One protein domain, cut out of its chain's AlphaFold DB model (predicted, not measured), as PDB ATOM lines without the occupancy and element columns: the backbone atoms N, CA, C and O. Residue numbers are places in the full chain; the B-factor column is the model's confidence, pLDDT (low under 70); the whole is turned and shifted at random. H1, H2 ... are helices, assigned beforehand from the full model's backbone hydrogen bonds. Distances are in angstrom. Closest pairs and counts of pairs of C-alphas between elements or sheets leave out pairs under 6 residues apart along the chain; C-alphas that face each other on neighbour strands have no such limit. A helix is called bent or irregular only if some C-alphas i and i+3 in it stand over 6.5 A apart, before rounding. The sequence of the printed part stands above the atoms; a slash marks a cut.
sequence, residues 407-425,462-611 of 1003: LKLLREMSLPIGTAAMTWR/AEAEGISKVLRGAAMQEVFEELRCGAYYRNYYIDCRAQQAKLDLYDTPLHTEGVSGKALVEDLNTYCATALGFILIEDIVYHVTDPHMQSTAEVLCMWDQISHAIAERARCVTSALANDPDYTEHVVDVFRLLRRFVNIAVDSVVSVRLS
ATOM      1  N   LEU A 407     148.345 145.261  56.844       97.33
ATOM      2  CA  LEU A 407     149.041 144.289  55.988       97.33
ATOM      3  C   LEU A 407     149.840 143.262  56.800       97.33
ATOM      4  O   LEU A 407     149.895 142.087  56.432       97.33
ATOM      5  N   LYS A 408     150.450 143.684  57.913       96.74
ATOM      6  CA  LYS A 408     151.101 142.775  58.862       96.74
ATOM      7  C   LYS A 408     150.084 141.838  59.519       96.74
ATOM      8  O   LYS A 408     150.329 140.637  59.575       96.74
ATOM      9  N   LEU A 409     148.939 142.368  59.949       96.95
ATOM     10  CA  LEU A 409     147.847 141.569  60.497       96.95
ATOM     11  C   LEU A 409     147.329 140.545  59.473       96.95
ATOM     12  O   LEU A 409     147.174 139.382  59.823       96.95
ATOM     13  N   LEU A 410     147.105 140.934  58.212       97.27
ATOM     14  CA  LEU A 410     146.652 140.013  57.158       97.27
ATOM     15  C   LEU A 410     147.620 138.837  56.981       97.27
ATOM     16  O   LEU A 410     147.189 137.692  56.859       97.27
ATOM     17  N   ARG A 411     148.931 139.102  57.022       97.05
ATOM     18  CA  ARG A 411     149.963 138.060  56.978       97.05
ATOM     19  C   ARG A 411     149.892 137.127  58.189       97.05
ATOM     20  O   ARG A 411     149.876 135.912  58.026       97.05
ATOM     21  N   GLU A 412     149.813 137.689  59.396       96.62
ATOM     22  CA  GLU A 412     149.749 136.929  60.655       96.62
ATOM     23  C   GLU A 412     148.475 136.080  60.768       96.62
ATOM     24  O   GLU A 412     148.514 134.991  61.337       96.62
ATOM     25  N   MET A 413     147.361 136.542  60.192       96.93
ATOM     26  CA  MET A 413     146.073 135.846  60.225       96.93
ATOM     27  C   MET A 413     145.932 134.737  59.173       96.93
ATOM     28  O   MET A 413     145.019 133.922  59.295       96.93
ATOM     29  N   SER A 414     146.832 134.654  58.185       96.75
ATOM     30  CA  SER A 414     146.760 133.661  57.102       96.75
ATOM     31  C   SER A 414     146.760 132.224  57.636       96.75
ATOM     32  O   SER A 414     145.848 131.449  57.364       96.75
ATOM     33  N   LEU A 415     147.735 131.855  58.469       97.63
ATOM     34  CA  LEU A 415     147.789 130.507  59.043       97.63
ATOM     35  C   LEU A 415     146.634 130.229  60.037       97.63
ATOM     36  O   LEU A 415     145.977 129.195  59.891       97.63
ATOM     37  N   PRO A 416     146.321 131.100  61.021       97.89
ATOM     38  CA  PRO A 416     145.199 130.887  61.940       97.89
ATOM     39  C   PRO A 416     143.840 130.736  61.246       97.89
ATOM     40  O   PRO A 416     143.099 129.806  61.550       97.89
ATOM     41  N   ILE A 417     143.519 131.588  60.264       97.48
ATOM     42  CA  ILE A 417     142.243 131.497  59.535       97.48
ATOM     43  C   ILE A 417     142.183 130.203  58.725       97.48
ATOM     44  O   ILE A 417     141.174 129.499  58.765       97.48
ATOM     45  N   GLY A 418     143.263 129.843  58.032       97.29
ATOM     46  CA  GLY A 418     143.297 128.609  57.257       97.29
ATOM     47  C   GLY A 418     143.249 127.345  58.116       97.29
ATOM     48  O   GLY A 418     142.544 126.399  57.777       97.29
ATOM     49  N   THR A 419     143.927 127.321  59.267       97.24
ATOM     50  CA  THR A 419     143.842 126.194  60.218       97.24
ATOM     51  C   THR A 419     142.455 126.086  60.846       97.24
ATOM     52  O   THR A 419     141.916 124.981  60.955       97.24
ATOM     53  N   ALA A 420     141.836 127.216  61.200       96.24
ATOM     54  CA  ALA A 420     140.455 127.256  61.659       96.24
ATOM     55  C   ALA A 420     139.496 126.734  60.580       96.24
ATOM     56  O   ALA A 420     138.633 125.924  60.900       96.24
ATOM     57  N   ALA A 421     139.691 127.096  59.307       94.91
ATOM     58  CA  ALA A 421     138.907 126.574  58.188       94.91
ATOM     59  C   ALA A 421     139.081 125.056  58.015       94.91
ATOM     60  O   ALA A 421     138.097 124.325  57.959       94.91
ATOM     61  N   MET A 422     140.318 124.551  58.047       93.99
ATOM     62  CA  MET A 422     140.623 123.118  57.908       93.99
ATOM     63  C   MET A 422     140.110 122.245  59.067       93.99
ATOM     64  O   MET A 422     139.976 121.024  58.911       93.99
ATOM     65  N   THR A 423     139.860 122.844  60.236       93.05
ATOM     66  CA  THR A 423     139.359 122.169  61.448       93.05
ATOM     67  C   THR A 423     137.894 122.478  61.751       93.05
ATOM     68  O   THR A 423     137.325 121.901  62.688       93.05
ATOM     69  N   TRP A 424     137.263 123.354  60.964       91.01
ATOM     70  CA  TRP A 424     135.888 123.767  61.179       91.01
ATOM     71  C   TRP A 424     134.942 122.586  60.968       91.01
ATOM     72  O   TRP A 424     134.981 121.888  59.960       91.01
ATOM     73  N   ARG A 425     134.088 122.343  61.964       85.86
ATOM     74  CA  ARG A 425     133.118 121.234  61.965       85.86
ATOM     75  C   ARG A 425     131.715 121.678  61.557       85.86
ATOM     76  O   ARG A 425     130.758 120.936  61.786       85.86
ATOM     77  N   ALA A 462     136.607 129.380  65.038       90.95
ATOM     78  CA  ALA A 462     137.582 129.761  66.066       90.95
ATOM     79  C   ALA A 462     138.131 131.181  65.841       90.95
ATOM     80  O   ALA A 462     138.166 131.986  66.770       90.95
ATOM     81  N   GLU A 463     138.410 131.524  64.582       93.11
ATOM     82  CA  GLU A 463     139.077 132.773  64.214       93.11
ATOM     83  C   GLU A 463     138.119 133.899  63.793       93.11
ATOM     84  O   GLU A 463     138.487 134.809  63.047       93.11
ATOM     85  N   ALA A 464     136.876 133.872  64.288       92.81
ATOM     86  CA  ALA A 464     135.861 134.878  63.959       92.81
ATOM     87  C   ALA A 464     136.269 136.299  64.397       92.81
ATOM     88  O   ALA A 464     136.020 137.271  63.681       92.81
ATOM     89  N   GLU A 465     136.947 136.438  65.544       93.46
ATOM     90  CA  GLU A 465     137.498 137.728  65.986       93.46
ATOM     91  C   GLU A 465     138.597 138.225  65.034       93.46
ATOM     92  O   GLU A 465     138.680 139.418  64.737       93.46
ATOM     93  N   GLY A 466     139.414 137.300  64.521       93.09
ATOM     94  CA  GLY A 466     140.430 137.571  63.511       93.09
ATOM     95  C   GLY A 466     139.823 138.154  62.238       93.09
ATOM     96  O   GLY A 466     140.225 139.233  61.808       93.09
ATOM     97  N   ILE A 467     138.779 137.510  61.708       94.55
ATOM     98  CA  ILE A 467     138.021 138.007  60.550       94.55
ATOM     99  C   ILE A 467     137.451 139.404  60.835       94.55
ATOM    100  O   ILE A 467     137.614 140.311  60.027       94.55
ATOM    101  N   SER A 468     136.874 139.645  62.017       94.43
ATOM    102  CA  SER A 468     136.384 140.982  62.392       94.43
ATOM    103  C   SER A 468     137.484 142.058  62.393       94.43
ATOM    104  O   SER A 468     137.220 143.218  62.067       94.43
ATOM    105  N   LYS A 469     138.732 141.713  62.743       94.37
ATOM    106  CA  LYS A 469     139.873 142.643  62.636       94.37
ATOM    107  C   LYS A 469     140.267 142.894  61.176       94.37
ATOM    108  O   LYS A 469     140.562 144.039  60.844       94.37
ATOM    109  N   VAL A 470     140.216 141.871  60.317       94.94
ATOM    110  CA  VAL A 470     140.423 142.010  58.862       94.94
ATOM    111  C   VAL A 470     139.404 142.987  58.272       94.94
ATOM    112  O   VAL A 470     139.811 143.973  57.660       94.94
ATOM    113  N   LEU A 471     138.113 142.780  58.561       94.93
ATOM    114  CA  LEU A 471     137.007 143.639  58.117       94.93
ATOM    115  C   LEU A 471     137.188 145.096  58.559       94.93
ATOM    116  O   LEU A 471     137.076 146.015  57.755       94.93
ATOM    117  N   ARG A 472     137.510 145.322  59.839       92.01
ATOM    118  CA  ARG A 472     137.702 146.679  60.377       92.01
ATOM    119  C   ARG A 472     138.885 147.410  59.756       92.01
ATOM    120  O   ARG A 472     138.834 148.627  59.632       92.01
ATOM    121  N   GLY A 473     139.951 146.696  59.403       91.26
ATOM    122  CA  GLY A 473     141.114 147.321  58.780       91.26
ATOM    123  C   GLY A 473     140.877 147.745  57.328       91.26
ATOM    124  O   GLY A 473     141.449 148.745  56.904       91.26
ATOM    125  N   ALA A 474     139.977 147.068  56.607       91.70
ATOM    126  CA  ALA A 474     139.609 147.433  55.239       91.70
ATOM    127  C   ALA A 474     138.938 148.819  55.140       91.70
ATOM    128  O   ALA A 474     139.117 149.509  54.139       91.70
ATOM    129  N   ALA A 475     138.275 149.288  56.209       89.10
ATOM    130  CA  ALA A 475     137.680 150.631  56.284       89.10
ATOM    131  C   ALA A 475     138.703 151.776  56.124       89.10
ATOM    132  O   ALA A 475     138.331 152.920  55.876       89.10
ATOM    133  N   MET A 476     140.008 151.491  56.229       90.69
ATOM    134  CA  MET A 476     141.059 152.467  55.929       90.69
ATOM    135  C   MET A 476     141.022 152.948  54.470       90.69
ATOM    136  O   MET A 476     141.481 154.056  54.194       90.69
ATOM    137  N   GLN A 477     140.458 152.160  53.546       93.65
ATOM    138  CA  GLN A 477     140.295 152.553  52.145       93.65
ATOM    139  C   GLN A 477     139.603 153.915  52.003       93.65
ATOM    140  O   GLN A 477     140.068 154.753  51.233       93.65
ATOM    141  N   GLU A 478     138.551 154.171  52.787       91.27
ATOM    142  CA  GLU A 478     137.779 155.418  52.731       91.27
ATOM    143  C   GLU A 478     138.661 156.652  52.960       91.27
ATOM    144  O   GLU A 478     138.495 157.671  52.297       91.27
ATOM    145  N   VAL A 479     139.660 156.555  53.845       92.03
ATOM    146  CA  VAL A 479     140.612 157.646  54.115       92.03
ATOM    147  C   VAL A 479     141.442 157.964  52.868       92.03
ATOM    148  O   VAL A 479     141.663 159.132  52.551       92.03
ATOM    149  N   PHE A 480     141.896 156.938  52.144       94.07
ATOM    150  CA  PHE A 480     142.689 157.114  50.926       94.07
ATOM    151  C   PHE A 480     141.849 157.606  49.747       94.07
ATOM    152  O   PHE A 480     142.331 158.445  48.983       94.07
ATOM    153  N   GLU A 481     140.609 157.139  49.606       92.49
ATOM    154  CA  GLU A 481     139.678 157.654  48.595       92.49
ATOM    155  C   GLU A 481     139.354 159.128  48.850       92.49
ATOM    156  O   GLU A 481     139.415 159.963  47.943       92.49
ATOM    157  N   GLU A 482     139.127 159.488  50.112       90.35
ATOM    158  CA  GLU A 482     138.819 160.856  50.504       90.35
ATOM    159  C   GLU A 482     140.002 161.812  50.248       90.35
ATOM    160  O   GLU A 482     139.797 162.958  49.835       90.35
ATOM    161  N   LEU A 483     141.241 161.320  50.379       90.13
ATOM    162  CA  LEU A 483     142.481 162.018  50.005       90.13
ATOM    163  C   LEU A 483     142.785 162.014  48.492       90.13
ATOM    164  O   LEU A 483     143.788 162.595  48.078       90.13
ATOM    165  N   ARG A 484     141.950 161.381  47.653       89.89
ATOM    166  CA  ARG A 484     142.204 161.143  46.213       89.89
ATOM    167  C   ARG A 484     143.486 160.344  45.938       89.89
ATOM    168  O   ARG A 484     144.115 160.486  44.891       89.89
ATOM    169  N   CYS A 485     143.865 159.479  46.873       91.53
ATOM    170  CA  CYS A 485     145.008 158.573  46.793       91.53
ATOM    171  C   CYS A 485     144.586 157.093  46.700       91.53
ATOM    172  O   CYS A 485     145.404 156.213  46.970       91.53
ATOM    173  N   GLY A 486     143.347 156.795  46.289       92.13
ATOM    174  CA  GLY A 486     142.831 155.424  46.149       92.13
ATOM    175  C   GLY A 486     143.697 154.522  45.256       92.13
ATOM    176  O   GLY A 486     143.993 153.381  45.606       92.13
ATOM    177  N   ALA A 487     144.233 155.059  44.153       93.19
ATOM    178  CA  ALA A 487     145.152 154.317  43.281       93.19
ATOM    179  C   ALA A 487     146.472 153.932  43.980       93.19
ATOM    180  O   ALA A 487     146.993 152.842  43.754       93.19
ATOM    181  N   TYR A 488     147.001 154.805  44.847       94.26
ATOM    182  CA  TYR A 488     148.184 154.490  45.652       94.26
ATOM    183  C   TYR A 488     147.871 153.373  46.648       94.26
ATOM    184  O   TYR A 488     148.629 152.413  46.726       94.26
ATOM    185  N   TYR A 489     146.741 153.472  47.355       94.47
ATOM    186  CA  TYR A 489     146.288 152.453  48.303       94.47
ATOM    187  C   TYR A 489     146.174 151.074  47.645       94.47
ATOM    188  O   TYR A 489     146.775 150.114  48.125       94.47
ATOM    189  N   ARG A 490     145.487 151.000  46.498       94.59
ATOM    190  CA  ARG A 490     145.329 149.765  45.722       94.59
ATOM    191  C   ARG A 490     146.671 149.180  45.283       94.59
ATOM    192  O   ARG A 490     146.928 148.006  45.531       94.59
ATOM    193  N   ASN A 491     147.530 149.977  44.645       95.04
ATOM    194  CA  ASN A 491     148.818 149.486  44.143       95.04
ATOM    195  C   ASN A 491     149.729 149.031  45.288       95.04
ATOM    196  O   ASN A 491     150.321 147.960  45.216       95.04
ATOM    197  N   TYR A 492     149.779 149.804  46.376       95.59
ATOM    198  CA  TYR A 492     150.556 149.456  47.560       95.59
ATOM    199  C   TYR A 492     150.069 148.147  48.193       95.59
ATOM    200  O   TYR A 492     150.879 147.294  48.549       95.59
ATOM    201  N   TYR A 493     148.748 147.959  48.286       96.00
ATOM    202  CA  TYR A 493     148.154 146.709  48.751       96.00
ATOM    203  C   TYR A 493     148.565 145.525  47.867       96.00
ATOM    204  O   TYR A 493     149.102 144.545  48.383       96.00
ATOM    205  N   ILE A 494     148.367 145.625  46.547       94.82
ATOM    206  CA  ILE A 494     148.684 144.552  45.590       94.82
ATOM    207  C   ILE A 494     150.169 144.174  45.665       94.82
ATOM    208  O   ILE A 494     150.489 142.993  45.800       94.82
ATOM    209  N   ASP A 495     151.070 145.159  45.650       95.70
ATOM    210  CA  ASP A 495     152.517 144.926  45.692       95.70
ATOM    211  C   ASP A 495     152.944 144.242  46.997       95.70
ATOM    212  O   ASP A 495     153.698 143.263  46.985       95.70
ATOM    213  N   CYS A 496     152.442 144.715  48.142       96.29
ATOM    214  CA  CYS A 496     152.756 144.117  49.435       96.29
ATOM    215  C   CYS A 496     152.185 142.703  49.568       96.29
ATOM    216  O   CYS A 496     152.876 141.811  50.065       96.29
ATOM    217  N   ARG A 497     150.952 142.463  49.115       96.34
ATOM    218  CA  ARG A 497     150.339 141.130  49.165       96.34
ATOM    219  C   ARG A 497     151.022 140.154  48.210       96.34
ATOM    220  O   ARG A 497     151.261 139.016  48.606       96.34
ATOM    221  N   ALA A 498     151.467 140.599  47.035       95.10
ATOM    222  CA  ALA A 498     152.292 139.792  46.135       95.10
ATOM    223  C   ALA A 498     153.638 139.399  46.776       95.10
ATOM    224  O   ALA A 498     154.072 138.251  46.663       95.10
ATOM    225  N   GLN A 499     154.288 140.317  47.501       96.29
ATOM    226  CA  GLN A 499     155.513 140.012  48.252       96.29
ATOM    227  C   GLN A 499     155.268 139.019  49.397       96.29
ATOM    228  O   GLN A 499     156.087 138.128  49.617       96.29
ATOM    229  N   GLN A 500     154.147 139.148  50.112       96.77
ATOM    230  CA  GLN A 500     153.767 138.210  51.173       96.77
ATOM    231  C   GLN A 500     153.491 136.812  50.608       96.77
ATOM    232  O   GLN A 500     154.076 135.851  51.097       96.77
ATOM    233  N   ALA A 501     152.709 136.700  49.528       96.19
ATOM    234  CA  ALA A 501     152.478 135.430  48.832       96.19
ATOM    235  C   ALA A 501     153.795 134.782  48.386       96.19
ATOM    236  O   ALA A 501     154.013 133.587  48.582       96.19
ATOM    237  N   LYS A 502     154.718 135.579  47.838       95.88
ATOM    238  CA  LYS A 502     156.027 135.085  47.416       95.88
ATOM    239  C   LYS A 502     156.826 134.480  48.572       95.88
ATOM    240  O   LYS A 502     157.330 133.375  48.427       95.88
ATOM    241  N   LEU A 503     156.931 135.170  49.706       95.67
ATOM    242  CA  LEU A 503     157.716 134.694  50.852       95.67
ATOM    243  C   LEU A 503     157.055 133.517  51.584       95.67
ATOM    244  O   LEU A 503     157.741 132.577  51.990       95.67
ATOM    245  N   ASP A 504     155.736 133.582  51.761       95.42
ATOM    246  CA  ASP A 504     154.998 132.654  52.618       95.42
ATOM    247  C   ASP A 504     154.479 131.421  51.869       95.42
ATOM    248  O   ASP A 504     154.150 130.429  52.518       95.42
ATOM    249  N   LEU A 505     154.407 131.469  50.529       95.46
ATOM    250  CA  LEU A 505     153.906 130.368  49.701       95.46
ATOM    251  C   LEU A 505     154.903 129.928  48.620       95.46
ATOM    252  O   LEU A 505     155.173 128.734  48.501       95.46
ATOM    253  N   TYR A 506     155.437 130.842  47.805       94.77
ATOM    254  CA  TYR A 506     156.161 130.448  46.582       94.77
ATOM    255  C   TYR A 506     157.641 130.111  46.809       94.77
ATOM    256  O   TYR A 506     158.134 129.131  46.258       94.77
ATOM    257  N   ASP A 507     158.330 130.872  47.658       93.58
ATOM    258  CA  ASP A 507     159.753 130.691  47.981       93.58
ATOM    259  C   ASP A 507     159.957 129.900  49.292       93.58
ATOM    260  O   ASP A 507     161.069 129.813  49.820       93.58
ATOM    261  N   THR A 508     158.891 129.327  49.859       92.88
ATOM    262  CA  THR A 508     158.944 128.620  51.144       92.88
ATOM    263  C   THR A 508     159.705 127.295  51.016       92.88
ATOM    264  O   THR A 508     159.233 126.391  50.318       92.88
ATOM    265  N   PRO A 509     160.831 127.107  51.730       90.35
ATOM    266  CA  PRO A 509     161.643 125.902  51.603       90.35
ATOM    267  C   PRO A 509     160.882 124.645  52.050       90.35
ATOM    268  O   PRO A 509     160.065 124.685  52.975       90.35
ATOM    269  N   LEU A 510     161.172 123.516  51.402       90.98
ATOM    270  CA  LEU A 510     160.702 122.182  51.777       90.98
ATOM    271  C   LEU A 510     161.923 121.315  52.106       90.98
ATOM    272  O   LEU A 510     162.774 121.096  51.247       90.98
ATOM    273  N   HIS A 511     161.998 120.817  53.338       87.45
ATOM    274  CA  HIS A 511     163.079 119.941  53.790       87.45
ATOM    275  C   HIS A 511     162.581 118.493  53.779       87.45
ATOM    276  O   HIS A 511     161.721 118.133  54.579       87.45
ATOM    277  N   THR A 512     163.095 117.671  52.864       84.55
ATOM    278  CA  THR A 512     162.663 116.269  52.697       84.55
ATOM    279  C   THR A 512     163.641 115.254  53.290       84.55
ATOM    280  O   THR A 512     163.234 114.155  53.656       84.55
ATOM    281  N   GLU A 513     164.928 115.589  53.399       81.11
ATOM    282  CA  GLU A 513     165.968 114.652  53.833       81.11
ATOM    283  C   GLU A 513     166.005 114.486  55.361       81.11
ATOM    284  O   GLU A 513     166.126 115.458  56.105       81.11
ATOM    285  N   GLY A 514     165.938 113.237  55.840       81.62
ATOM    286  CA  GLY A 514     166.094 112.895  57.262       81.62
ATOM    287  C   GLY A 514     164.910 113.265  58.163       81.62
ATOM    288  O   GLY A 514     164.999 113.105  59.381       81.62
ATOM    289  N   VAL A 515     163.808 113.743  57.589       86.04
ATOM    290  CA  VAL A 515     162.589 114.092  58.321       86.04
ATOM    291  C   VAL A 515     161.646 112.883  58.329       86.04
ATOM    292  O   VAL A 515     161.492 112.197  57.323       86.04
ATOM    293  N   SER A 516     161.024 112.593  59.475       89.96
ATOM    294  CA  SER A 516     160.042 111.504  59.592       89.96
ATOM    295  C   SER A 516     158.825 111.744  58.691       89.96
ATOM    296  O   SER A 516     158.361 112.888  58.636       89.96
ATOM    297  N   GLY A 517     158.242 110.692  58.102       89.83
ATOM    298  CA  GLY A 517     157.070 110.801  57.223       89.83
ATOM    299  C   GLY A 517     155.919 111.622  57.815       89.83
ATOM    300  O   GLY A 517     155.419 112.544  57.172       89.83
ATOM    301  N   LYS A 518     155.587 111.403  59.091       91.86
ATOM    302  CA  LYS A 518     154.563 112.175  59.814       91.86
ATOM    303  C   LYS A 518     154.824 113.686  59.820       91.86
ATOM    304  O   LYS A 518     153.911 114.471  59.578       91.86
ATOM    305  N   ALA A 519     156.067 114.097  60.057       93.22
ATOM    306  CA  ALA A 519     156.435 115.510  60.084       93.22
ATOM    307  C   ALA A 519     156.386 116.156  58.684       93.22
ATOM    308  O   ALA A 519     156.035 117.329  58.586       93.22
ATOM    309  N   LEU A 520     156.652 115.407  57.599       94.23
ATOM    310  CA  LEU A 520     156.430 115.910  56.231       94.23
ATOM    311  C   LEU A 520     154.947 116.218  55.982       94.23
ATOM    312  O   LEU A 520     154.618 117.241  55.382       94.23
ATOM    313  N   VAL A 521     154.050 115.334  56.431       94.91
ATOM    314  CA  VAL A 521     152.599 115.526  56.277       94.91
ATOM    315  C   VAL A 521     152.111 116.713  57.116       94.91
ATOM    316  O   VAL A 521     151.302 117.508  56.641       94.91
ATOM    317  N   GLU A 522     152.632 116.882  58.334       95.36
ATOM    318  CA  GLU A 522     152.327 118.032  59.197       95.36
ATOM    319  C   GLU A 522     152.831 119.367  58.610       95.36
ATOM    320  O   GLU A 522     152.107 120.369  58.661       95.36
ATOM    321  N   ASP A 523     154.022 119.387  57.997       95.58
ATOM    322  CA  ASP A 523     154.542 120.561  57.277       95.58
ATOM    323  C   ASP A 523     153.644 120.921  56.087       95.58
ATOM    324  O   ASP A 523     153.226 122.072  55.938       95.58
ATOM    325  N   LEU A 524     153.253 119.927  55.280       96.97
ATOM    326  CA  LEU A 524     152.333 120.141  54.165       96.97
ATOM    327  C   LEU A 524     150.963 120.641  54.642       96.97
ATOM    328  O   LEU A 524     150.392 121.532  54.020       96.97
ATOM    329  N   ASN A 525     150.447 120.122  55.759       97.46
ATOM    330  CA  ASN A 525     149.195 120.599  56.348       97.46
ATOM    331  C   ASN A 525     149.287 122.075  56.754       97.46
ATOM    332  O   ASN A 525     148.376 122.852  56.470       97.46
ATOM    333  N   THR A 526     150.401 122.477  57.363       97.10
ATOM    334  CA  THR A 526     150.657 123.875  57.744       97.10
ATOM    335  C   THR A 526     150.769 124.778  56.511       97.10
ATOM    336  O   THR A 526     150.218 125.881  56.493       97.10
ATOM    337  N   TYR A 527     151.411 124.293  55.447       97.92
ATOM    338  CA  TYR A 527     151.513 124.995  54.169       97.92
ATOM    339  C   TYR A 527     150.145 125.173  53.490       97.92
ATOM    340  O   TYR A 527     149.767 126.293  53.147       97.92
ATOM    341  N   CYS A 528     149.355 124.099  53.368       98.15
ATOM    342  CA  CYS A 528     147.994 124.149  52.825       98.15
ATOM    343  C   CYS A 528     147.085 125.072  53.644       98.15
ATOM    344  O   CYS A 528     146.309 125.827  53.065       98.15
ATOM    345  N   ALA A 529     147.191 125.048  54.976       98.05
ATOM    346  CA  ALA A 529     146.447 125.961  55.833       98.05
ATOM    347  C   ALA A 529     146.861 127.421  55.588       98.05
ATOM    348  O   ALA A 529     146.001 128.274  55.403       98.05
ATOM    349  N   THR A 530     148.160 127.713  55.504       98.15
ATOM    350  CA  THR A 530     148.645 129.070  55.204       98.15
ATOM    351  C   THR A 530     148.112 129.571  53.861       98.15
ATOM    352  O   THR A 530     147.591 130.685  53.800       98.15
ATOM    353  N   ALA A 531     148.169 128.737  52.818       98.09
ATOM    354  CA  ALA A 531     147.649 129.049  51.487       98.09
ATOM    355  C   ALA A 531     146.128 129.260  51.475       98.09
ATOM    356  O   ALA A 531     145.633 130.191  50.842       98.09
ATOM    357  N   LEU A 532     145.385 128.415  52.198       98.08
ATOM    358  CA  LEU A 532     143.933 128.515  52.300       98.08
ATOM    359  C   LEU A 532     143.521 129.813  52.987       98.08
ATOM    360  O   LEU A 532     142.669 130.536  52.483       98.08
ATOM    361  N   GLY A 533     144.137 130.148  54.120       97.56
ATOM    362  CA  GLY A 533     143.835 131.416  54.770       97.56
ATOM    363  C   GLY A 533     144.246 132.618  53.925       97.56
ATOM    364  O   GLY A 533     143.546 133.623  53.960       97.56
ATOM    365  N   PHE A 534     145.297 132.504  53.104       97.78
ATOM    366  CA  PHE A 534     145.697 133.575  52.192       97.78
ATOM    367  C   PHE A 534     144.580 133.887  51.190       97.78
ATOM    368  O   PHE A 534     144.148 135.034  51.111       97.78
ATOM    369  N   ILE A 535     144.068 132.874  50.478       97.05
ATOM    370  CA  ILE A 535     143.013 133.076  49.472       97.05
ATOM    371  C   ILE A 535     141.677 133.493  50.105       97.05
ATOM    372  O   ILE A 535     140.990 134.352  49.561       97.05
ATOM    373  N   LEU A 536     141.331 132.957  51.282       97.04
ATOM    374  CA  LEU A 536     140.115 133.353  52.005       97.04
ATOM    375  C   LEU A 536     140.166 134.815  52.461       97.04
ATOM    376  O   LEU A 536     139.155 135.509  52.425       97.04
ATOM    377  N   ILE A 537     141.335 135.298  52.888       97.23
ATOM    378  CA  ILE A 537     141.512 136.707  53.247       97.23
ATOM    379  C   ILE A 537     141.309 137.600  52.020       97.23
ATOM    380  O   ILE A 537     140.623 138.612  52.137       97.23
ATOM    381  N   GLU A 538     141.859 137.240  50.857       95.98
ATOM    382  CA  GLU A 538     141.669 138.029  49.629       95.98
ATOM    383  C   GLU A 538     140.208 138.051  49.174       95.98
ATOM    384  O   GLU A 538     139.721 139.095  48.750       95.98
ATOM    385  N   ASP A 539     139.481 136.943  49.339       96.13
ATOM    386  CA  ASP A 539     138.039 136.883  49.080       96.13
ATOM    387  C   ASP A 539     137.247 137.824  50.006       96.13
ATOM    388  O   ASP A 539     136.398 138.596  49.558       96.13
ATOM    389  N   ILE A 540     137.581 137.840  51.301       95.33
ATOM    390  CA  ILE A 540     136.976 138.767  52.266       95.33
ATOM    391  C   ILE A 540     137.294 140.219  51.892       95.33
ATOM    392  O   ILE A 540     136.397 141.062  51.883       95.33
ATOM    393  N   VAL A 541     138.558 140.530  51.589       95.46
ATOM    394  CA  VAL A 541     138.973 141.890  51.218       95.46
ATOM    395  C   VAL A 541     138.277 142.332  49.935       95.46
ATOM    396  O   VAL A 541     137.813 143.470  49.874       95.46
ATOM    397  N   TYR A 542     138.129 141.441  48.952       94.72
ATOM    398  CA  TYR A 542     137.369 141.706  47.735       94.72
ATOM    399  C   TYR A 542     135.952 142.191  48.063       94.72
ATOM    400  O   TYR A 542     135.559 143.255  47.603       94.72
ATOM    401  N   HIS A 543     135.212 141.489  48.922       93.25
ATOM    402  CA  HIS A 543     133.820 141.840  49.229       93.25
ATOM    403  C   HIS A 543     133.629 143.082  50.109       93.25
ATOM    404  O   HIS A 543     132.530 143.632  50.158       93.25
ATOM    405  N   VAL A 544     134.662 143.501  50.834       93.05
ATOM    406  CA  VAL A 544     134.564 144.582  51.831       93.05
ATOM    407  C   VAL A 544     135.084 145.911  51.282       93.05
ATOM    408  O   VAL A 544     134.830 146.955  51.875       93.05
ATOM    409  N   THR A 545     135.800 145.885  50.157       92.54
ATOM    410  CA  THR A 545     136.416 147.068  49.547       92.54
ATOM    411  C   THR A 545     135.633 147.537  48.321       92.54
ATOM    412  O   THR A 545     135.329 146.742  47.437       92.54
ATOM    413  N   ASP A 546     135.331 148.838  48.245       90.82
ATOM    414  CA  ASP A 546     134.687 149.476  47.087       90.82
ATOM    415  C   ASP A 546     135.360 150.832  46.788       90.82
ATOM    416  O   ASP A 546     135.290 151.740  47.620       90.82
ATOM    417  N   PRO A 547     136.061 150.993  45.647       90.31
ATOM    418  CA  PRO A 547     136.292 149.995  44.598       90.31
ATOM    419  C   PRO A 547     137.106 148.785  45.082       90.31
ATOM    420  O   PRO A 547     138.027 148.927  45.886       90.31
ATOM    421  N   HIS A 548     136.800 147.601  44.544       91.76
ATOM    422  CA  HIS A 548     137.482 146.344  44.875       91.76
ATOM    423  C   HIS A 548     139.010 146.463  44.736       91.76
ATOM    424  O   HIS A 548     139.509 146.911  43.694       91.76
ATOM    425  N   MET A 549     139.764 146.013  45.748       89.73
ATOM    426  CA  MET A 549     141.239 146.024  45.718       89.73
ATOM    427  C   MET A 549     141.823 145.183  44.586       89.73
ATOM    428  O   MET A 549     142.769 145.601  43.921       89.73
ATOM    429  N   GLN A 550     141.237 144.013  44.353       90.40
ATOM    430  CA  GLN A 550     141.629 143.087  43.300       90.40
ATOM    431  C   GLN A 550     140.459 142.861  42.349       90.40
ATOM    432  O   GLN A 550     139.291 142.892  42.726       90.40
ATOM    433  N   SER A 551     140.778 142.648  41.083       91.72
ATOM    434  CA  SER A 551     139.843 142.151  40.084       91.72
ATOM    435  C   SER A 551     139.665 140.640  40.228       91.72
ATOM    436  O   SER A 551     140.556 139.925  40.686       91.72
ATOM    437  N   THR A 552     138.536 140.125  39.750       93.21
ATOM    438  CA  THR A 552     138.275 138.677  39.714       93.21
ATOM    439  C   THR A 552     139.326 137.911  38.901       93.21
ATOM    440  O   THR A 552     139.643 136.769  39.223       93.21
ATOM    441  N   ALA A 553     139.922 138.540  37.879       93.92
ATOM    442  CA  ALA A 553     141.015 137.964  37.096       93.92
ATOM    443  C   ALA A 553     142.319 137.824  37.905       93.92
ATOM    444  O   ALA A 553     143.023 136.825  37.762       93.92
ATOM    445  N   GLU A 554     142.631 138.791  38.773       93.32
ATOM    446  CA  GLU A 554     143.797 138.732  39.665       93.32
ATOM    447  C   GLU A 554     143.629 137.632  40.724       93.32
ATOM    448  O   GLU A 554     144.560 136.857  40.944       93.32
ATOM    449  N   VAL A 555     142.427 137.487  41.299       93.98
ATOM    450  CA  VAL A 555     142.098 136.391  42.233       93.98
ATOM    451  C   VAL A 555     142.237 135.023  41.552       93.98
ATOM    452  O   VAL A 555     142.841 134.108  42.113       93.98
ATOM    453  N   LEU A 556     141.759 134.880  40.309       94.77
ATOM    454  CA  LEU A 556     141.933 133.649  39.527       94.77
ATOM    455  C   LEU A 556     143.406 133.329  39.243       94.77
ATOM    456  O   LEU A 556     143.810 132.174  39.361       94.77
ATOM    457  N   CYS A 557     144.213 134.329  38.882       95.28
ATOM    458  CA  CYS A 557     145.644 134.143  38.634       95.28
ATOM    459  C   CYS A 557     146.388 133.713  39.907       95.28
ATOM    460  O   CYS A 557     147.246 132.832  39.865       95.28
ATOM    461  N   MET A 558     146.024 134.293  41.051       94.75
ATOM    462  CA  MET A 558     146.563 133.903  42.349       94.75
ATOM    463  C   MET A 558     146.198 132.460  42.704       94.75
ATOM    464  O   MET A 558     147.068 131.691  43.108       94.75
ATOM    465  N   TRP A 559     144.936 132.064  42.510       96.37
ATOM    466  CA  TRP A 559     144.508 130.681  42.716       96.37
ATOM    467  C   TRP A 559     145.276 129.696  41.828       96.37
ATOM    468  O   TRP A 559     145.696 128.637  42.298       96.37
ATOM    469  N   ASP A 560     145.508 130.043  40.562       95.59
ATOM    470  CA  ASP A 560     146.309 129.228  39.647       95.59
ATOM    471  C   ASP A 560     147.736 129.026  40.188       95.59
ATOM    472  O   ASP A 560     148.212 127.899  40.290       95.59
ATOM    473  N   GLN A 561     148.395 130.085  40.661       96.49
ATOM    474  CA  GLN A 561     149.734 129.986  41.256       96.49
ATOM    475  C   GLN A 561     149.752 129.163  42.554       96.49
ATOM    476  O   GLN A 561     150.615 128.299  42.726       96.49
ATOM    477  N   ILE A 562     148.788 129.391  43.454       97.37
ATOM    478  CA  ILE A 562     148.657 128.648  44.716       97.37
ATOM    479  C   ILE A 562     148.423 127.159  44.444       97.37
ATOM    480  O   ILE A 562     149.074 126.306  45.047       97.37
ATOM    481  N   SER A 563     147.520 126.831  43.521       96.01
ATOM    482  CA  SER A 563     147.197 125.445  43.185       96.01
ATOM    483  C   SER A 563     148.381 124.709  42.547       96.01
ATOM    484  O   SER A 563     148.639 123.565  42.924       96.01
ATOM    485  N   HIS A 564     149.161 125.364  41.677       96.59
ATOM    486  CA  HIS A 564     150.414 124.808  41.154       96.59
ATOM    487  C   HIS A 564     151.456 124.578  42.258       96.59
ATOM    488  O   HIS A 564     152.054 123.504  42.317       96.59
ATOM    489  N   ALA A 565     151.654 125.551  43.153       96.62
ATOM    490  CA  ALA A 565     152.625 125.440  44.239       96.62
ATOM    491  C   ALA A 565     152.271 124.303  45.215       96.62
ATOM    492  O   ALA A 565     153.137 123.518  45.605       96.62
ATOM    493  N   ILE A 566     150.987 124.154  45.553       97.39
ATOM    494  CA  ILE A 566     150.491 123.059  46.398       97.39
ATOM    495  C   ILE A 566     150.655 121.704  45.708       97.39
ATOM    496  O   ILE A 566     151.139 120.765  46.339       97.39
ATOM    497  N   ALA A 567     150.276 121.590  44.431       95.75
ATOM    498  CA  ALA A 567     150.410 120.342  43.684       95.75
ATOM    499  C   ALA A 567     151.878 119.892  43.605       95.75
ATOM    500  O   ALA A 567     152.186 118.729  43.866       95.75
ATOM    501  N   GLU A 568     152.791 120.824  43.331       95.59
ATOM    502  CA  GLU A 568     154.226 120.552  43.281       95.59
ATOM    503  C   GLU A 568     154.792 120.172  44.657       95.59
ATOM    504  O   GLU A 568     155.512 119.177  44.780       95.59
ATOM    505  N   ARG A 569     154.420 120.895  45.724       96.25
ATOM    506  CA  ARG A 569     154.863 120.571  47.091       96.25
ATOM    507  C   ARG A 569     154.365 119.192  47.520       96.25
ATOM    508  O   ARG A 569     155.142 118.402  48.055       96.25
ATOM    509  N   ALA A 570     153.108 118.858  47.232       96.11
ATOM    510  CA  ALA A 570     152.548 117.546  47.537       96.11
ATOM    511  C   ALA A 570     153.198 116.416  46.727       96.11
ATOM    512  O   ALA A 570     153.410 115.322  47.258       96.11
ATOM    513  N   ARG A 571     153.566 116.671  45.465       95.05
ATOM    514  CA  ARG A 571     154.325 115.727  44.634       95.05
ATOM    515  C   ARG A 571     155.694 115.439  45.247       95.05
ATOM    516  O   ARG A 571     156.075 114.274  45.365       95.05
ATOM    517  N   CYS A 572     156.405 116.476  45.685       94.29
ATOM    518  CA  CYS A 572     157.686 116.336  46.377       94.29
ATOM    519  C   CYS A 572     157.547 115.546  47.687       94.29
ATOM    520  O   CYS A 572     158.306 114.600  47.900       94.29
ATOM    521  N   VAL A 573     156.544 115.854  48.516       94.94
ATOM    522  CA  VAL A 573     156.260 115.108  49.756       94.94
ATOM    523  C   VAL A 573     155.971 113.634  49.465       94.94
ATOM    524  O   VAL A 573     156.602 112.761  50.049       94.94
ATOM    525  N   THR A 574     155.096 113.344  48.500       93.05
ATOM    526  CA  THR A 574     154.760 111.965  48.107       93.05
ATOM    527  C   THR A 574     155.996 111.202  47.619       93.05
ATOM    528  O   THR A 574     156.183 110.040  47.969       93.05
ATOM    529  N   SER A 575     156.880 111.858  46.858       92.32
ATOM    530  CA  SER A 575     158.127 111.239  46.394       92.32
ATOM    531  C   SER A 575     159.123 110.959  47.524       92.32
ATOM    532  O   SER A 575     159.796 109.932  47.501       92.32
ATOM    533  N   ALA A 576     159.190 111.831  48.533       92.07
ATOM    534  CA  ALA A 576     160.050 111.640  49.698       92.07
ATOM    535  C   ALA A 576     159.554 110.495  50.598       92.07
ATOM    536  O   ALA A 576     160.363 109.771  51.174       92.07
ATOM    537  N   LEU A 577     158.234 110.287  50.659       92.48
ATOM    538  CA  LEU A 577     157.608 109.191  51.400       92.48
ATOM    539  C   LEU A 577     157.805 107.815  50.746       92.48
ATOM    540  O   LEU A 577     157.535 106.812  51.391       92.48
ATOM    541  N   ALA A 578     158.276 107.721  49.496       89.11
ATOM    542  CA  ALA A 578     158.305 106.463  48.737       89.11
ATOM    543  C   ALA A 578     159.087 105.311  49.404       89.11
ATOM    544  O   ALA A 578     158.811 104.147  49.128       89.11
ATOM    545  N   ASN A 579     160.057 105.628  50.269       86.09
ATOM    546  CA  ASN A 579     160.848 104.646  51.020       86.09
ATOM    547  C   ASN A 579     160.398 104.489  52.486       86.09
ATOM    548  O   ASN A 579     161.055 103.783  53.251       86.09
ATOM    549  N   ASP A 580     159.334 105.180  52.898       88.58
ATOM    550  CA  ASP A 580     158.803 105.130  54.258       88.58
ATOM    551  C   ASP A 580     158.060 103.796  54.493       88.58
ATOM    552  O   ASP A 580     157.299 103.361  53.621       88.58
ATOM    553  N   PRO A 581     158.266 103.112  55.638       87.11
ATOM    554  CA  PRO A 581     157.575 101.857  55.944       87.11
ATOM    555  C   PRO A 581     156.047 102.000  55.980       87.11
ATOM    556  O   PRO A 581     155.346 101.061  55.609       87.11
ATOM    557  N   ASP A 582     155.541 103.176  56.355       89.19
ATOM    558  CA  ASP A 582     154.118 103.493  56.455       89.19
ATOM    559  C   ASP A 582     153.668 104.357  55.256       89.19
ATOM    560  O   ASP A 582     152.778 105.205  55.369       89.19
ATOM    561  N   TYR A 583     154.299 104.173  54.085       90.28
ATOM    562  CA  TYR A 583     154.032 104.931  52.852       90.28
ATOM    563  C   TYR A 583     152.536 105.045  52.531       90.28
ATOM    564  O   TYR A 583     152.040 106.141  52.266       90.28
ATOM    565  N   THR A 584     151.798 103.930  52.565       89.47
ATOM    566  CA  THR A 584     150.381 103.916  52.171       89.47
ATOM    567  C   THR A 584     149.506 104.734  53.114       89.47
ATOM    568  O   THR A 584     148.591 105.408  52.647       89.47
ATOM    569  N   GLU A 585     149.789 104.733  54.416       90.84
ATOM    570  CA  GLU A 585     149.052 105.532  55.399       90.84
ATOM    571  C   GLU A 585     149.322 107.029  55.201       90.84
ATOM    572  O   GLU A 585     148.386 107.812  55.014       90.84
ATOM    573  N   HIS A 586     150.597 107.420  55.119       93.97
ATOM    574  CA  HIS A 586     150.985 108.820  54.955       93.97
ATOM    575  C   HIS A 586     150.507 109.423  53.627       93.97
ATOM    576  O   HIS A 586     150.025 110.555  53.598       93.97
ATOM    577  N   VAL A 587     150.594 108.687  52.514       93.07
ATOM    578  CA  VAL A 587     150.129 109.181  51.206       93.07
ATOM    579  C   VAL A 587     148.610 109.346  51.176       93.07
ATOM    580  O   VAL A 587     148.104 110.291  50.567       93.07
ATOM    581  N   VAL A 588     147.868 108.490  51.881       93.15
ATOM    582  CA  VAL A 588     146.422 108.662  52.049       93.15
ATOM    583  C   VAL A 588     146.111 109.910  52.882       93.15
ATOM    584  O   VAL A 588     145.159 110.625  52.568       93.15
ATOM    585  N   ASP A 589     146.909 110.225  53.901       94.42
ATOM    586  CA  ASP A 589     146.742 111.462  54.667       94.42
ATOM    587  C   ASP A 589     147.038 112.711  53.832       94.42
ATOM    588  O   ASP A 589     146.257 113.666  53.874       94.42
ATOM    589  N   VAL A 590     148.078 112.684  52.990       95.50
ATOM    590  CA  VAL A 590     148.341 113.743  51.997       95.50
ATOM    591  C   VAL A 590     147.162 113.889  51.031       95.50
ATOM    592  O   VAL A 590     146.707 115.004  50.772       95.50
ATOM    593  N   PHE A 591     146.612 112.778  50.535       93.80
ATOM    594  CA  PHE A 591     145.453 112.788  49.641       93.80
ATOM    595  C   PHE A 591     144.230 113.433  50.314       93.80
ATOM    596  O   PHE A 591     143.606 114.339  49.759       93.80
ATOM    597  N   ARG A 592     143.904 113.020  51.546       92.60
ATOM    598  CA  ARG A 592     142.785 113.581  52.323       92.60
ATOM    599  C   ARG A 592     142.984 115.065  52.617       92.60
ATOM    600  O   ARG A 592     142.014 115.822  52.589       92.60
ATOM    601  N   LEU A 593     144.219 115.472  52.905       95.52
ATOM    602  CA  LEU A 593     144.589 116.860  53.148       95.52
ATOM    603  C   LEU A 593     144.331 117.728  51.914       95.52
ATOM    604  O   LEU A 593     143.611 118.721  52.012       95.52
ATOM    605  N   LEU A 594     144.871 117.335  50.757       94.96
ATOM    606  CA  LEU A 594     144.687 118.054  49.495       94.96
ATOM    607  C   LEU A 594     143.214 118.140  49.096       94.96
ATOM    608  O   LEU A 594     142.746 119.201  48.686       94.96
ATOM    609  N   ARG A 595     142.473 117.037  49.259       91.57
ATOM    610  CA  ARG A 595     141.037 116.998  48.976       91.57
ATOM    611  C   ARG A 595     140.266 117.966  49.866       91.57
ATOM    612  O   ARG A 595     139.437 118.728  49.381       91.57
ATOM    613  N   ARG A 596     140.567 117.981  51.167       91.71
ATOM    614  CA  ARG A 596     139.955 118.930  52.103       91.71
ATOM    615  C   ARG A 596     140.286 120.374  51.730       91.71
ATOM    616  O   ARG A 596     139.383 121.199  51.699       91.71
ATOM    617  N   PHE A 597     141.551 120.658  51.423       95.16
ATOM    618  CA  PHE A 597     142.002 121.983  51.007       95.16
ATOM    619  C   PHE A 597     141.218 122.495  49.789       95.16
ATOM    620  O   PHE A 597     140.657 123.587  49.847       95.16
ATOM    621  N   VAL A 598     141.148 121.705  48.707       93.03
ATOM    622  CA  VAL A 598     140.501 122.151  47.463       93.03
ATOM    623  C   VAL A 598     138.993 122.311  47.636       93.03
ATOM    624  O   VAL A 598     138.448 123.302  47.157       93.03
ATOM    625  N   ASN A 599     138.331 121.405  48.366       89.68
ATOM    626  CA  ASN A 599     136.894 121.506  48.622       89.68
ATOM    627  C   ASN A 599     136.572 122.773  49.425       89.68
ATOM    628  O   ASN A 599     135.727 123.554  49.006       89.68
ATOM    629  N   ILE A 600     137.301 123.043  50.518       92.27
ATOM    630  CA  ILE A 600     137.061 124.254  51.318       92.27
ATOM    631  C   ILE A 600     137.314 125.514  50.489       92.27
ATOM    632  O   ILE A 600     136.505 126.435  50.552       92.27
ATOM    633  N   ALA A 601     138.400 125.568  49.713       93.91
ATOM    634  CA  ALA A 601     138.700 126.730  48.880       93.91
ATOM    635  C   ALA A 601     137.581 127.000  47.860       93.91
ATOM    636  O   ALA A 601     137.086 128.120  47.784       93.91
ATOM    637  N   VAL A 602     137.156 125.974  47.116       91.53
ATOM    638  CA  VAL A 602     136.111 126.095  46.085       91.53
ATOM    639  C   VAL A 602     134.749 126.447  46.685       91.53
ATOM    640  O   VAL A 602     134.019 127.230  46.083       91.53
ATOM    641  N   ASP A 603     134.415 125.898  47.853       87.24
ATOM    642  CA  ASP A 603     133.117 126.127  48.496       87.24
ATOM    643  C   ASP A 603     133.048 127.472  49.238       87.24
ATOM    644  O   ASP A 603     131.965 128.035  49.391       87.24
ATOM    645  N   SER A 604     134.185 127.985  49.721       90.85
ATOM    646  CA  SER A 604     134.225 129.175  50.586       90.85
ATOM    647  C   SER A 604     134.540 130.474  49.848       90.85
ATOM    648  O   SER A 604     134.158 131.531  50.340       90.85
ATOM    649  N   VAL A 605     135.248 130.423  48.716       93.44
ATOM    650  CA  VAL A 605     135.592 131.613  47.919       93.44
ATOM    651  C   VAL A 605     134.419 131.961  47.005       93.44
ATOM    652  O   VAL A 605     134.051 131.177  46.128       93.44
ATOM    653  N   VAL A 606     133.823 133.138  47.212       92.35
ATOM    654  CA  VAL A 606     132.574 133.553  46.545       92.35
ATOM    655  C   VAL A 606     132.806 134.664  45.514       92.35
ATOM    656  O   VAL A 606     132.019 134.799  44.573       92.35
ATOM    657  N   SER A 607     133.910 135.407  45.620       91.36
ATOM    658  CA  SER A 607     134.307 136.454  44.667       91.36
ATOM    659  C   SER A 607     134.418 135.938  43.231       91.36
ATOM    660  O   SER A 607     134.078 136.642  42.277       91.36
ATOM    661  N   VAL A 608     134.868 134.692  43.059       92.64
ATOM    662  CA  VAL A 608     134.982 134.031  41.762       92.64
ATOM    663  C   VAL A 608     134.897 132.512  41.904       92.64
ATOM    664  O   VAL A 608     135.308 131.936  42.905       92.64
ATOM    665  N   ARG A 609     134.393 131.831  40.867       90.67
ATOM    666  CA  ARG A 609     134.381 130.362  40.824       90.67
ATOM    667  C   ARG A 609     135.793 129.824  40.601       90.67
ATOM    668  O   ARG A 609     136.334 129.957  39.502       90.67
ATOM    669  N   LEU A 610     136.358 129.185  41.621       92.41
ATOM    670  CA  LEU A 610     137.676 128.560  41.544       92.41
ATOM    671  C   LEU A 610     137.643 127.251  40.748       92.41
ATOM    672  O   LEU A 610     136.715 126.449  40.855       92.41
ATOM    673  N   SER A 611     138.688 127.023  39.951       89.02
ATOM    674  CA  SER A 611     138.861 125.788  39.185       89.02
ATOM    675  C   SER A 611     139.666 124.763  39.994       89.02
ATOM    676  O   SER A 611     140.842 125.012  40.261       89.02
TER     677      SER A 611
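This is residues 407 to 425 and 462 to 611 of the 1003 residues of an uncharacterized protein of Trypanosoma brucei brucei (strain 927/4 GUTat10.1) (UniProt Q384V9). Four long helices, H4 to H7, lie nearly in line as an up-and-down bundle, each running against the one before it, with H5 in the middle and H4 shifted along the long axis, so that it meets H5 and H6 only near its last turns. H1 crosses H5 and packs on it, H2 packs beside H1, and little H3 sits where H4 begins, at one end of the long axis. You have 169 residues here with seven named helices, H1 to H7 in chain order, and no named strand; the class is all helix. The whole is compact, with a radius of gyration of the C-alphas of 17.3 A, and only just elongated, with spans of 62 by 31 by 26 A.

Start with H5, residues 517 to 544, the hub, which touches five other helices. H6, residues 552 to 579, runs opposite ways to it at a shallow tilt of 5 degrees; their closest C-alphas, Gly 517 and Leu 577, are 6.1 A apart. H7, residues 583 to 604, runs the same way as H5 at a shallow tilt of 4 degrees, with the closest C-alphas, Val 521 and Val 590, 6.3 A apart. H4, residues 486 to 506, touches H5 with residues 501 to 505 alone, the C-alphas of Leu 505 and Ala 531 coming closest at 6.6 A. H4 and H7 are apart. Next look at H1, residues 407 to 423, which touches H5 at a steep tilt of 62 degrees; the C-alphas of Gly 418 and Gly 533 are closest, 3.8 A apart. H2, residues 464 to 474, touches H1, the closest C-alphas being those of Met 413 and Gly 466 at 6.8 A. H3, residues 476 to 482, touches residues 486 to 489 of H4 alone, with Phe 480 and Gly 486 the closest C-alphas at 5.1 A. H3 and H4, H4 and H5, H5 and H6, and H6 and H7 are helical hairpins. Every O i to N i+4 pair is within hydrogen-bond range in H2, H4, H5 and H7; the counts are 11 of 13 in H1, 2 of 3 in H3 and 23 of 24 in H6.

Find C-alpha 517 at (157.070, 110.801, 57.223); from there H5 runs 40.9 A to C-alpha 544. H6 is 42.4 A long and irregular, C-alphas 576 and 579 being 7.2 A apart. H7 runs 31.4 A and ends at C-alpha 604, (134.225, 129.175, 50.586). H4 is 28.3 A long. H1 begins at C-alpha 407, (149.041, 144.289, 55.988), and runs 24.8 A with a kink of 33 degrees near residue 415; it is only just irregular, C-alphas 412 and 415 being 6.9 A apart. H2 and H3 are shorter, 15.7 A and 10.2 A.

The C-alphas of Leu 483 and Pro 581, the two farthest apart, are 62.3 A from each other. Residues 426 to 461 are not printed, and C-alphas 425 and 462 stand 10.5 A apart across this cut. Of the links printed whole, none is long. The mean pLDDT of the printed part is 93.6, and no printed residue is under 70.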